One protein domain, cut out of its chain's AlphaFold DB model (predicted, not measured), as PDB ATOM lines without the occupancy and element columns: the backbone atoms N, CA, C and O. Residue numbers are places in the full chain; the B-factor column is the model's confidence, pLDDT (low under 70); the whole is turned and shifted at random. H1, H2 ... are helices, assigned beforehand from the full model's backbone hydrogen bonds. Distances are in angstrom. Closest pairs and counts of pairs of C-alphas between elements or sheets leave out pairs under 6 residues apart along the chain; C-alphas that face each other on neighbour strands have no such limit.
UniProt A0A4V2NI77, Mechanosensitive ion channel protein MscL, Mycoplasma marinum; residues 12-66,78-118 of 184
ATOM      1  N   VAL A  12      35.266  52.677  40.355       79.25
ATOM      2  CA  VAL A  12      34.158  52.209  41.205       79.25
ATOM      3  C   VAL A  12      33.247  51.252  40.435       79.25
ATOM      4  O   VAL A  12      32.965  50.171  40.938       79.25
ATOM      5  N   VAL A  13      32.861  51.589  39.201       81.12
ATOM      6  CA  VAL A  13      31.998  50.738  38.358       81.12
ATOM      7  C   VAL A  13      32.708  49.452  37.932       81.12
ATOM      8  O   VAL A  13      32.079  48.400  37.850       81.12
ATOM      9  N   SER A  14      34.029  49.493  37.726       80.31
ATOM     10  CA  SER A  14      34.821  48.292  37.433       80.31
ATOM     11  C   SER A  14      34.894  47.303  38.599       80.31
ATOM     12  O   SER A  14      35.351  46.178  38.404       80.31
ATOM     13  N   ARG A  15      34.442  47.674  39.809       79.38
ATOM     14  CA  ARG A  15      34.154  46.696  40.864       79.38
ATOM     15  C   ARG A  15      32.878  45.960  40.450       79.38
ATOM     16  O   ARG A  15      31.775  46.408  40.756       79.38
ATOM     17  N   GLY A  16      33.039  44.864  39.706       77.06
ATOM     18  CA  GLY A  16      31.981  44.186  38.938       77.06
ATOM     19  C   GLY A  16      30.647  43.919  39.656       77.06
ATOM     20  O   GLY A  16      29.617  43.835  38.992       77.06
ATOM     21  N   ASN A  17      30.623  43.875  40.992       85.50
ATOM     22  CA  ASN A  17      29.397  43.745  41.783       85.50
ATOM     23  C   ASN A  17      28.388  44.898  41.565       85.50
ATOM     24  O   ASN A  17      27.185  44.662  41.496       85.50
ATOM     25  N   MET A  18      28.849  46.146  41.403       86.12
ATOM     26  CA  MET A  18      27.949  47.295  41.186       86.12
ATOM     27  C   MET A  18      27.304  47.264  39.796       86.12
ATOM     28  O   MET A  18      26.145  47.639  39.637       86.12
ATOM     29  N   PHE A  19      28.047  46.798  38.791       86.88
ATOM     30  CA  PHE A  19      27.572  46.719  37.413       86.88
ATOM     31  C   PHE A  19      26.459  45.673  37.253       86.88
ATOM     32  O   PHE A  19      25.428  45.963  36.647       86.88
ATOM     33  N   MET A  20      26.620  44.497  37.872       87.38
ATOM     34  CA  MET A  20      25.582  43.456  37.914       87.38
ATOM     35  C   MET A  20      24.299  43.958  38.589       87.38
ATOM     36  O   MET A  20      23.200  43.751  38.072       87.38
ATOM     37  N   LEU A  21      24.433  44.681  39.705       91.38
ATOM     38  CA  LEU A  21      23.296  45.269  40.412       91.38
ATOM     39  C   LEU A  21      22.592  46.357  39.581       91.38
ATOM     40  O   LEU A  21      21.363  46.394  39.529       91.38
ATOM     41  N   ALA A  22      23.357  47.207  38.889       90.00
ATOM     42  CA  ALA A  22      22.813  48.258  38.031       90.00
ATOM     43  C   ALA A  22      22.002  47.689  36.857       90.00
ATOM     44  O   ALA A  22      20.897  48.160  36.585       90.00
ATOM     45  N   ILE A  23      22.513  46.644  36.198       91.56
ATOM     46  CA  ILE A  23      21.799  45.972  35.103       91.56
ATOM     47  C   ILE A  23      20.514  45.320  35.615       91.56
ATOM     48  O   ILE A  23      19.465  45.481  34.992       91.56
ATOM     49  N   GLY A  24      20.572  44.628  36.759       92.25
ATOM     50  CA  GLY A  24      19.396  44.002  37.366       92.25
ATOM     51  C   GLY A  24      18.287  45.010  37.679       92.25
ATOM     52  O   GLY A  24      17.125  44.774  37.350       92.25
ATOM     53  N   MET A  25      18.644  46.169  38.241       92.88
ATOM     54  CA  MET A  25      17.686  47.241  38.531       92.88
ATOM     55  C   MET A  25      17.094  47.858  37.256       92.88
ATOM     56  O   MET A  25      15.883  48.070  37.189       92.88
ATOM     57  N   LEU A  26      17.922  48.120  36.238       94.56
ATOM     58  CA  LEU A  26      17.470  48.721  34.980       94.56
ATOM     59  C   LEU A  26      16.511  47.796  34.220       94.56
ATOM     60  O   LEU A  26      15.451  48.235  33.773       94.56
ATOM     61  N   LEU A  27      16.859  46.510  34.118       94.50
ATOM     62  CA  LEU A  27      16.002  45.500  33.500       94.50
ATOM     63  C   LEU A  27      14.707  45.307  34.293       94.50
ATOM     64  O   LEU A  27      13.640  45.229  33.689       94.50
ATOM     65  N   GLY A  28      14.776  45.294  35.628       90.62
ATOM     66  CA  GLY A  28      13.593  45.207  36.486       90.62
ATOM     67  C   GLY A  28      12.631  46.381  36.283       90.62
ATOM     68  O   GLY A  28      11.427  46.173  36.122       90.62
ATOM     69  N   ALA A  29      13.155  47.610  36.218       90.62
ATOM     70  CA  ALA A  29      12.353  48.808  35.980       90.62
ATOM     71  C   ALA A  29      11.709  48.814  34.581       90.62
ATOM     72  O   ALA A  29      10.515  49.093  34.450       90.62
ATOM     73  N   ALA A  30      12.474  48.459  33.543       92.94
ATOM     74  CA  ALA A  30      11.971  48.387  32.172       92.94
ATOM     75  C   ALA A  30      10.910  47.285  32.006       92.94
ATOM     76  O   ALA A  30       9.849  47.529  31.434       92.94
ATOM     77  N   PHE A  31      11.152  46.094  32.558       88.38
ATOM     78  CA  PHE A  31      10.204  44.983  32.498       88.38
ATOM     79  C   PHE A  31       8.899  45.305  33.236       88.38
ATOM     80  O   PHE A  31       7.817  45.087  32.693       88.38
ATOM     81  N   GLY A  32       8.980  45.901  34.431       87.00
ATOM     82  CA  GLY A  32       7.797  46.344  35.172       87.00
ATOM     83  C   GLY A  32       6.945  47.347  34.388       87.00
ATOM     84  O   GLY A  32       5.717  47.254  34.408       87.00
ATOM     85  N   ALA A  33       7.574  48.263  33.643       87.25
ATOM     86  CA  ALA A  33       6.864  49.202  32.775       87.25
ATOM     87  C   ALA A  33       6.138  48.498  31.614       87.25
ATOM     88  O   ALA A  33       4.982  48.824  31.340       87.25
ATOM     89  N   VAL A  34       6.769  47.501  30.980       86.88
ATOM     90  CA  VAL A  34       6.157  46.709  29.898       86.88
ATOM     91  C   VAL A  34       4.952  45.915  30.406       86.88
ATOM     92  O   VAL A  34       3.878  45.986  29.812       86.88
ATOM     93  N   VAL A  35       5.090  45.210  31.535       83.62
ATOM     94  CA  VAL A  35       3.976  44.439  32.121       83.62
ATOM     95  C   VAL A  35       2.839  45.369  32.552       83.62
ATOM     96  O   VAL A  35       1.667  45.049  32.359       83.62
ATOM     97  N   LYS A  36       3.165  46.555  33.078       82.62
ATOM     98  CA  LYS A  36       2.170  47.566  33.445       82.62
ATOM     99  C   LYS A  36       1.416  48.120  32.234       82.62
ATOM    100  O   LYS A  36       0.205  48.285  32.326       82.62
ATOM    101  N   SER A  37       2.101  48.389  31.122       83.56
ATOM    102  CA  SER A  37       1.453  48.807  29.869       83.56
ATOM    103  C   SER A  37       0.561  47.693  29.321       83.56
ATOM    104  O   SER A  37      -0.594  47.941  29.006       83.56
ATOM    105  N   LEU A  38       1.015  46.438  29.336       80.38
ATOM    106  CA  LEU A  38       0.182  45.307  28.922       80.38
ATOM    107  C   LEU A  38      -1.095  45.174  29.776       80.38
ATOM    108  O   LEU A  38      -2.192  45.010  29.242       80.38
ATOM    109  N   ALA A  39      -0.968  45.282  31.100       75.94
ATOM    110  CA  ALA A  39      -2.106  45.205  32.012       75.94
ATOM    111  C   ALA A  39      -3.083  46.379  31.830       75.94
ATOM    112  O   ALA A  39      -4.294  46.181  31.757       75.94
ATOM    113  N   ASN A  40      -2.573  47.605  31.729       75.56
ATOM    114  CA  ASN A  40      -3.420  48.794  31.654       75.56
ATOM    115  C   ASN A  40      -4.006  49.017  30.256       75.56
ATOM    116  O   ASN A  40      -5.187  49.319  30.132       75.56
ATOM    117  N   ASP A  41      -3.203  48.857  29.209       72.38
ATOM    118  CA  ASP A  41      -3.589  49.248  27.853       72.38
ATOM    119  C   ASP A  41      -4.349  48.125  27.139       72.38
ATOM    120  O   ASP A  41      -5.312  48.394  26.420       72.38
ATOM    121  N   ILE A  42      -3.969  46.858  27.362       76.44
ATOM    122  CA  ILE A  42      -4.614  45.713  26.703       76.44
ATOM    123  C   ILE A  42      -5.708  45.112  27.575       76.44
ATOM    124  O   ILE A  42      -6.840  44.992  27.117       76.44
ATOM    125  N   ILE A  43      -5.411  44.739  28.822       71.06
ATOM    126  CA  ILE A  43      -6.390  44.025  29.659       71.06
ATOM    127  C   ILE A  43      -7.497  44.970  30.101       71.06
ATOM    128  O   ILE A  43      -8.672  44.657  29.931       71.06
ATOM    129  N   MET A  44      -7.141  46.154  30.593       70.69
ATOM    130  CA  MET A  44      -8.148  47.131  30.993       70.69
ATOM    131  C   MET A  44      -8.942  47.669  29.799       70.69
ATOM    132  O   MET A  44     -10.150  47.864  29.916       70.69
ATOM    133  N   GLY A  45      -8.302  47.818  28.634       70.75
ATOM    134  CA  GLY A  45      -8.991  48.141  27.383       70.75
ATOM    135  C   GLY A  45      -9.939  47.034  26.907       70.75
ATOM    136  O   GLY A  45     -11.056  47.317  26.477       70.75
ATOM    137  N   ALA A  46      -9.542  45.766  27.022       70.75
ATOM    138  CA  ALA A  46     -10.385  44.624  26.672       70.75
ATOM    139  C   ALA A  46     -11.566  44.460  27.641       70.75
ATOM    140  O   ALA A  46     -12.682  44.201  27.199       70.75
ATOM    141  N   ILE A  47     -11.347  44.665  28.945       65.75
ATOM    142  CA  ILE A  47     -12.404  44.642  29.967       65.75
ATOM    143  C   ILE A  47     -13.383  45.807  29.757       65.75
ATOM    144  O   ILE A  47     -14.592  45.598  29.828       65.75
ATOM    145  N   ALA A  48     -12.888  47.012  29.445       63.09
ATOM    146  CA  ALA A  48     -13.737  48.174  29.173       63.09
ATOM    147  C   ALA A  48     -14.658  47.945  27.961       63.09
ATOM    148  O   ALA A  48     -15.861  48.187  28.056       63.09
ATOM    149  N   LYS A  49     -14.111  47.387  26.871       65.62
ATOM    150  CA  LYS A  49     -14.885  47.011  25.677       65.62
ATOM    151  C   LYS A  49     -15.856  45.859  25.941       65.62
ATOM    152  O   LYS A  49     -16.992  45.901  25.484       65.62
ATOM    153  N   GLY A  50     -15.427  44.838  26.685       65.25
ATOM    154  CA  GLY A  50     -16.238  43.651  26.979       65.25
ATOM    155  C   GLY A  50     -17.419  43.919  27.913       65.25
ATOM    156  O   GLY A  50     -18.449  43.263  27.794       65.25
ATOM    157  N   LEU A  51     -17.300  44.897  28.813       63.78
ATOM    158  CA  LEU A  51     -18.386  45.311  29.706       63.78
ATOM    159  C   LEU A  51     -19.239  46.460  29.130       63.78
ATOM    160  O   LEU A  51     -20.156  46.926  29.801       63.78
ATOM    161  N   GLY A  52     -18.950  46.942  27.913       59.50
ATOM    162  CA  GLY A  52     -19.691  48.040  27.277       59.50
ATOM    163  C   GLY A  52     -19.551  49.398  27.982       59.50
ATOM    164  O   GLY A  52     -20.295  50.330  27.687       59.50
ATOM    165  N   LEU A  53     -18.595  49.539  28.909       56.47
ATOM    166  CA  LEU A  53     -18.294  50.789  29.613       56.47
ATOM    167  C   LEU A  53     -17.196  51.566  28.876       56.47
ATOM    168  O   LEU A  53     -16.181  51.939  29.465       56.47
ATOM    169  N   ASP A  54     -17.417  51.865  27.596       55.94
ATOM    170  CA  ASP A  54     -16.497  52.697  26.802       55.94
ATOM    171  C   ASP A  54     -16.350  54.129  27.371       55.94
ATOM    172  O   ASP A  54     -15.389  54.827  27.058       55.94
ATOM    173  N   GLY A  55     -17.259  54.573  28.251       52.12
ATOM    174  CA  GLY A  55     -17.254  55.933  28.812       52.12
ATOM    175  C   GLY A  55     -16.810  56.076  30.273       52.12
ATOM    176  O   GLY A  55     -16.213  57.089  30.630       52.12
ATOM    177  N   VAL A  56     -17.084  55.101  31.146       49.94
ATOM    178  CA  VAL A  56     -17.061  55.359  32.606       49.94
ATOM    179  C   VAL A  56     -15.718  55.019  33.256       49.94
ATOM    180  O   VAL A  56     -15.324  55.666  34.224       49.94
ATOM    181  N   MET A  57     -14.953  54.065  32.713       50.38
ATOM    182  CA  MET A  57     -13.673  53.677  33.325       50.38
ATOM    183  C   MET A  57     -12.464  54.424  32.747       50.38
ATOM    184  O   MET A  57     -11.533  54.754  33.486       50.38
ATOM    185  N   TYR A  58     -12.523  54.816  31.469       48.03
ATOM    186  CA  TYR A  58     -11.561  55.748  30.860       48.03
ATOM    187  C   TYR A  58     -11.567  57.131  31.523       48.03
ATOM    188  O   TYR A  58     -10.591  57.875  31.435       48.03
ATOM    189  N   MET A  59     -12.646  57.447  32.239       46.75
ATOM    190  CA  MET A  59     -12.830  58.679  32.988       46.75
ATOM    191  C   MET A  59     -12.061  58.711  34.323       46.75
ATOM    192  O   MET A  59     -11.854  59.787  34.879       46.75
ATOM    193  N   SER A  60     -11.581  57.567  34.828       49.31
ATOM    194  CA  SER A  60     -10.841  57.503  36.103       49.31
ATOM    195  C   SER A  60      -9.366  57.121  35.971       49.31
ATOM    196  O   SER A  60      -8.575  57.363  36.884       49.31
ATOM    197  N   ILE A  61      -8.956  56.584  34.823       48.94
ATOM    198  CA  ILE A  61      -7.573  56.155  34.588       48.94
ATOM    199  C   ILE A  61      -6.885  57.170  33.683       48.94
ATOM    200  O   ILE A  61      -6.619  56.907  32.521       48.94
ATOM    201  N   GLY A  62      -6.645  58.359  34.243       48.88
ATOM    202  CA  GLY A  62      -5.478  59.225  34.014       48.88
ATOM    203  C   GLY A  62      -5.112  59.722  32.609       48.88
ATOM    204  O   GLY A  62      -4.271  60.611  32.522       48.88
ATOM    205  N   THR A  63      -5.682  59.213  31.524       55.09
ATOM    206  CA  THR A  63      -5.180  59.475  30.173       55.09
ATOM    207  C   THR A  63      -6.258  59.271  29.123       55.09
ATOM    208  O   THR A  63      -6.186  58.337  28.343       55.09
ATOM    209  N   THR A  64      -7.227  60.173  29.019       45.16
ATOM    210  CA  THR A  64      -7.863  60.459  27.724       45.16
ATOM    211  C   THR A  64      -8.353  61.910  27.763       45.16
ATOM    212  O   THR A  64      -9.103  62.319  28.640       45.16
ATOM    213  N   LYS A  65      -7.878  62.819  26.910       44.31
ATOM    214  CA  LYS A  65      -8.431  63.110  25.570       44.31
ATOM    215  C   LYS A  65      -9.972  63.244  25.502       44.31
ATOM    216  O   LYS A  65     -10.413  64.149  24.807       44.31
ATOM    217  N   TYR A  66     -10.755  62.493  26.285       40.88
ATOM    218  CA  TYR A  66     -12.203  62.673  26.464       40.88
ATOM    219  C   TYR A  66     -12.569  63.788  27.458       40.88
ATOM    220  O   TYR A  66     -13.584  64.448  27.279       40.88
ATOM    221  N   MET A  78     -10.460  60.790  44.203       61.47
ATOM    222  CA  MET A  78      -9.770  59.901  43.248       61.47
ATOM    223  C   MET A  78      -9.833  58.397  43.606       61.47
ATOM    224  O   MET A  78      -8.866  57.660  43.401       61.47
ATOM    225  N   TYR A  79     -10.960  57.911  44.126       55.94
ATOM    226  CA  TYR A  79     -11.200  56.502  44.429       55.94
ATOM    227  C   TYR A  79     -11.035  55.617  43.190       55.94
ATOM    228  O   TYR A  79     -10.473  54.529  43.290       55.94
ATOM    229  N   GLY A  80     -11.426  56.093  42.005       64.94
ATOM    230  CA  GLY A  80     -11.278  55.306  40.781       64.94
ATOM    231  C   GLY A  80      -9.827  55.164  40.301       64.94
ATOM    232  O   GLY A  80      -9.455  54.095  39.821       64.94
ATOM    233  N   LYS A  81      -8.956  56.161  40.529       69.69
ATOM    234  CA  LYS A  81      -7.515  56.036  40.238       69.69
ATOM    235  C   LYS A  81      -6.831  55.057  41.194       69.69
ATOM    236  O   LYS A  81      -5.981  54.278  40.767       69.69
ATOM    237  N   PHE A  82      -7.202  55.085  42.474       70.25
ATOM    238  CA  PHE A  82      -6.679  54.146  43.466       70.25
ATOM    239  C   PHE A  82      -7.135  52.709  43.183       70.25
ATOM    240  O   PHE A  82      -6.304  51.805  43.130       70.25
ATOM    241  N   LEU A  83      -8.428  52.502  42.915       73.25
ATOM    242  CA  LEU A  83      -8.975  51.182  42.602       73.25
ATOM    243  C   LEU A  83      -8.415  50.625  41.285       73.25
ATOM    244  O   LEU A  83      -8.074  49.449  41.206       73.25
ATOM    245  N   SER A  84      -8.231  51.478  40.275       71.69
ATOM    246  CA  SER A  84      -7.528  51.116  39.043       71.69
ATOM    247  C   SER A  84      -6.087  50.681  39.305       71.69
ATOM    248  O   SER A  84      -5.661  49.653  38.782       71.69
ATOM    249  N   ALA A  85      -5.341  51.426  40.125       75.94
ATOM    250  CA  ALA A  85      -3.971  51.066  40.476       75.94
ATOM    251  C   ALA A  85      -3.909  49.735  41.244       75.94
ATOM    252  O   ALA A  85      -2.990  48.949  41.018       75.94
ATOM    253  N   LEU A  86      -4.899  49.463  42.100       81.88
ATOM    254  CA  LEU A  86      -5.023  48.200  42.822       81.88
ATOM    255  C   LEU A  86      -5.300  47.028  41.871       81.88
ATOM    256  O   LEU A  86      -4.603  46.018  41.937       81.88
ATOM    257  N   LEU A  87      -6.255  47.169  40.947       75.19
ATOM    258  CA  LEU A  87      -6.534  46.140  39.937       75.19
ATOM    259  C   LEU A  87      -5.320  45.900  39.034       75.19
ATOM    260  O   LEU A  87      -4.940  44.753  38.809       75.19
ATOM    261  N   ALA A  88      -4.666  46.967  38.571       75.56
ATOM    262  CA  ALA A  88      -3.443  46.864  37.784       75.56
ATOM    263  C   ALA A  88      -2.344  46.113  38.548       75.56
ATOM    264  O   ALA A  88      -1.687  45.245  37.980       75.56
ATOM    265  N   PHE A  89      -2.167  46.395  39.842       81.81
ATOM    266  CA  PHE A  89      -1.205  45.691  40.688       81.81
ATOM    267  C   PHE A  89      -1.507  44.191  40.793       81.81
ATOM    268  O   PHE A  89      -0.597  43.379  40.612       81.81
ATOM    269  N   VAL A  90      -2.769  43.815  41.025       85.88
ATOM    270  CA  VAL A  90      -3.189  42.404  41.095       85.88
ATOM    271  C   VAL A  90      -2.907  41.690  39.773       85.88
ATOM    272  O   VAL A  90      -2.317  40.611  39.771       85.88
ATOM    273  N   ILE A  91      -3.250  42.316  38.645       81.81
ATOM    274  CA  ILE A  91      -2.998  41.762  37.311       81.81
ATOM    275  C   ILE A  91      -1.490  41.574  37.093       81.81
ATOM    276  O   ILE A  91      -1.041  40.464  36.820       81.81
ATOM    277  N   ILE A  92      -0.689  42.627  37.279       84.62
ATOM    278  CA  ILE A  92       0.773  42.585  37.110       84.62
ATOM    279  C   ILE A  92       1.399  41.489  37.989       84.62
ATOM    280  O   ILE A  92       2.258  40.746  37.518       84.62
ATOM    281  N   SER A  93       0.947  41.350  39.241       86.62
ATOM    282  CA  SER A  93       1.424  40.315  40.164       86.62
ATOM    283  C   SER A  93       1.167  38.902  39.631       86.62
ATOM    284  O   SER A  93       2.088  38.083  39.627       86.62
ATOM    285  N   ILE A  94      -0.031  38.635  39.098       87.56
ATOM    286  CA  ILE A  94      -0.377  37.339  38.494       87.56
ATOM    287  C   ILE A  94       0.504  37.049  37.272       87.56
ATOM    288  O   ILE A  94       1.003  35.934  37.137       87.56
ATOM    289  N   PHE A  95       0.755  38.038  36.408       84.69
ATOM    290  CA  PHE A  95       1.617  37.853  35.232       84.69
ATOM    291  C   PHE A  95       3.074  37.581  35.604       84.69
ATOM    292  O   PHE A  95       3.697  36.689  35.025       84.69
ATOM    293  N   ILE A  96       3.618  38.318  36.577       87.38
ATOM    294  CA  ILE A  96       4.982  38.091  37.070       87.38
ATOM    295  C   ILE A  96       5.085  36.698  37.698       87.38
ATOM    296  O   ILE A  96       6.036  35.970  37.407       87.38
ATOM    297  N   LEU A  97       4.096  36.301  38.505       88.81
ATOM    298  CA  LEU A  97       4.044  34.973  39.116       88.81
ATOM    299  C   LEU A  97       3.973  33.876  38.049       88.81
ATOM    300  O   LEU A  97       4.771  32.947  38.096       88.81
ATOM    301  N   ALA A  98       3.079  34.002  37.066       89.06
ATOM    302  CA  ALA A  98       2.943  33.045  35.970       89.06
ATOM    303  C   ALA A  98       4.236  32.934  35.148       89.06
ATOM    304  O   ALA A  98       4.698  31.826  34.880       89.06
ATOM    305  N   GLY A  99       4.870  34.063  34.813       87.62
ATOM    306  CA  GLY A  99       6.157  34.090  34.114       87.62
ATOM    307  C   GLY A  99       7.263  33.383  34.899       87.62
ATOM    308  O   GLY A  99       7.987  32.557  34.340       87.62
ATOM    309  N   LEU A 100       7.355  33.633  36.209       88.44
ATOM    310  CA  LEU A 100       8.317  32.952  37.075       88.44
ATOM    311  C   LEU A 100       8.017  31.453  37.193       88.44
ATOM    312  O   LEU A 100       8.945  30.650  37.168       88.44
ATOM    313  N   MET A 101       6.742  31.069  37.272       89.25
ATOM    314  CA  MET A 101       6.305  29.672  37.346       89.25
ATOM    315  C   MET A 101       6.665  28.911  36.062       89.25
ATOM    316  O   MET A 101       7.188  27.800  36.133       89.25
ATOM    317  N   ILE A 102       6.498  29.538  34.892       89.81
ATOM    318  CA  ILE A 102       6.921  28.993  33.594       89.81
ATOM    319  C   ILE A 102       8.440  28.834  33.546       89.81
ATOM    320  O   ILE A 102       8.932  27.757  33.220       89.81
ATOM    321  N   VAL A 103       9.198  29.873  33.909       88.19
ATOM    322  CA  VAL A 103      10.668  29.811  33.932       88.19
ATOM    323  C   VAL A 103      11.150  28.734  34.902       88.19
ATOM    324  O   VAL A 103      12.015  27.935  34.546       88.19
ATOM    325  N   TYR A 104      10.563  28.654  36.096       87.88
ATOM    326  CA  TYR A 104      10.865  27.617  37.077       87.88
ATOM    327  C   TYR A 104      10.532  26.222  36.545       87.88
ATOM    328  O   TYR A 104      11.344  25.312  36.681       87.88
ATOM    329  N   SER A 105       9.389  26.057  35.877       86.38
ATOM    330  CA  SER A 105       8.991  24.799  35.246       86.38
ATOM    331  C   SER A 105       9.969  24.387  34.141       86.38
ATOM    332  O   SER A 105      10.433  23.248  34.127       86.38
ATOM    333  N   ILE A 106      10.390  25.324  33.284       85.88
ATOM    334  CA  ILE A 106      11.400  25.093  32.240       85.88
ATOM    335  C   ILE A 106      12.746  24.714  32.862       85.88
ATOM    336  O   ILE A 106      13.389  23.772  32.405       85.88
ATOM    337  N   ILE A 107      13.187  25.422  33.904       86.06
ATOM    338  CA  ILE A 107      14.444  25.123  34.599       86.06
ATOM    339  C   ILE A 107      14.366  23.752  35.275       86.06
ATOM    340  O   ILE A 107      15.294  22.967  35.128       86.06
ATOM    341  N   ASN A 108      13.268  23.433  35.959       83.94
ATOM    342  CA  ASN A 108      13.047  22.139  36.601       83.94
ATOM    343  C   ASN A 108      13.019  21.001  35.568       83.94
ATOM    344  O   ASN A 108      13.694  19.991  35.744       83.94
ATOM    345  N   TYR A 109      12.322  21.187  34.446       79.75
ATOM    346  CA  TYR A 109      12.298  20.227  33.340       79.75
ATOM    347  C   TYR A 109      13.689  20.044  32.715       79.75
ATOM    348  O   TYR A 109      14.134  18.927  32.452       79.75
ATOM    349  N   ARG A 110      14.434  21.140  32.553       75.19
ATOM    350  CA  ARG A 110      15.807  21.126  32.042       75.19
ATOM    351  C   ARG A 110      16.794  20.495  33.025       75.19
ATOM    352  O   ARG A 110      17.711  19.821  32.579       75.19
ATOM    353  N   ASN A 111      16.614  20.678  34.329       71.44
ATOM    354  CA  ASN A 111      17.458  20.080  35.366       71.44
ATOM    355  C   ASN A 111      17.191  18.578  35.540       71.44
ATOM    356  O   ASN A 111      18.078  17.862  35.984       71.44
ATOM    357  N   ARG A 112      16.008  18.086  35.150       68.62
ATOM    358  CA  ARG A 112      15.718  16.644  35.071       68.62
ATOM    359  C   ARG A 112      16.419  15.960  33.891       68.62
ATOM    360  O   ARG A 112      16.734  14.782  33.990       68.62
ATOM    361  N   ASN A 113      16.708  16.708  32.820       65.06
ATOM    362  CA  ASN A 113      17.281  16.187  31.569       65.06
ATOM    363  C   ASN A 113      18.711  16.686  31.267       65.06
ATOM    364  O   ASN A 113      19.243  16.404  30.194       65.06
ATOM    365  N   LYS A 114      19.347  17.432  32.177       61.19
ATOM    366  CA  LYS A 114      20.763  17.814  32.080       61.19
ATOM    367  C   LYS A 114      21.560  17.101  33.172       61.19
ATOM    368  O   LYS A 114      21.104  17.095  34.314       61.19
ATOM    369  N   PRO A 115      22.760  16.564  32.871       59.50
ATOM    370  CA  PRO A 115      23.710  16.252  33.929       59.50
ATOM    371  C   PRO A 115      23.968  17.540  34.714       59.50
ATOM    372  O   PRO A 115      23.986  18.627  34.124       59.50
ATOM    373  N   ALA A 116      24.066  17.405  36.038       64.19
ATOM    374  CA  ALA A 116      24.160  18.510  36.984       64.19
ATOM    375  C   ALA A 116      25.068  19.629  36.441       64.19
ATOM    376  O   ALA A 116      26.140  19.314  35.909       64.19
ATOM    377  N   PRO A 117      24.673  20.917  36.543       63.81
ATOM    378  CA  PRO A 117      25.606  21.996  36.255       63.81
ATOM    379  C   PRO A 117      26.850  21.704  37.084       63.81
ATOM    380  O   PRO A 117      26.717  21.466  38.287       63.81
ATOM    381  N   ALA A 118      28.003  21.600  36.410       58.41
ATOM    382  CA  ALA A 118      29.257  21.250  37.057       58.41
ATOM    383  C   ALA A 118      29.331  22.061  38.352       58.41
ATOM    384  O   ALA A 118      29.104  23.279  38.276       58.41
TER     385      ALA A 118
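AT A GLANCE: This is residues 12 to 66 and 78 to 118 of the 184 residues of the protein "Mechanosensitive ion channel protein MscL" of Mycoplasma marinum (UniProt A0A4V2NI77). Two long single helices, H1 and H2, cross as a lopsided, flat X; residues 14 to 21, 23 to 30 and 97 to 118 stick out as its two long arms. Beyond the crossing, residues 51 to 66, with no named element, turn from the end of H1 toward the start of H2. The printed part has 96 residues, H1 then H2 and no named strand, all helix by class; it is extended, radius of gyration of the C-alphas 19.4 A, spanning 58 by 41 by 20 A.

HOW THE PARTS SIT: H1, residues 16 to 50, touches H2, residues 79 to 113, with residues 35 to 40 alone, and H2 touches H1 with residues 88 to 95 alone. The closest C-alphas, of Ala 39 and Ala 88, are 6.2 A apart. The helices run opposite ways at a steep tilt of 60 degrees. Every O i to N i+4 pair is within hydrogen-bond range in H2, and 29 of 31 in H1.

IN THESE COORDINATES: H1 runs 49.7 A from C-alpha 16 at (31.981, 44.186, 38.938). H2 runs 51.0 A to C-alpha 113 at (17.281, 16.187, 31.569).

THE WHOLE: The C-alphas farthest apart, of Tyr 66 and Ala 118, are 59.6 A apart. Residues 67 to 77 are not printed, within the link from H1 to H2; C-alphas 66 and 78 are 17.2 A apart. The model's pLDDT is under 70 at residues 47 to 66, 78 to 81 and 112 to 118.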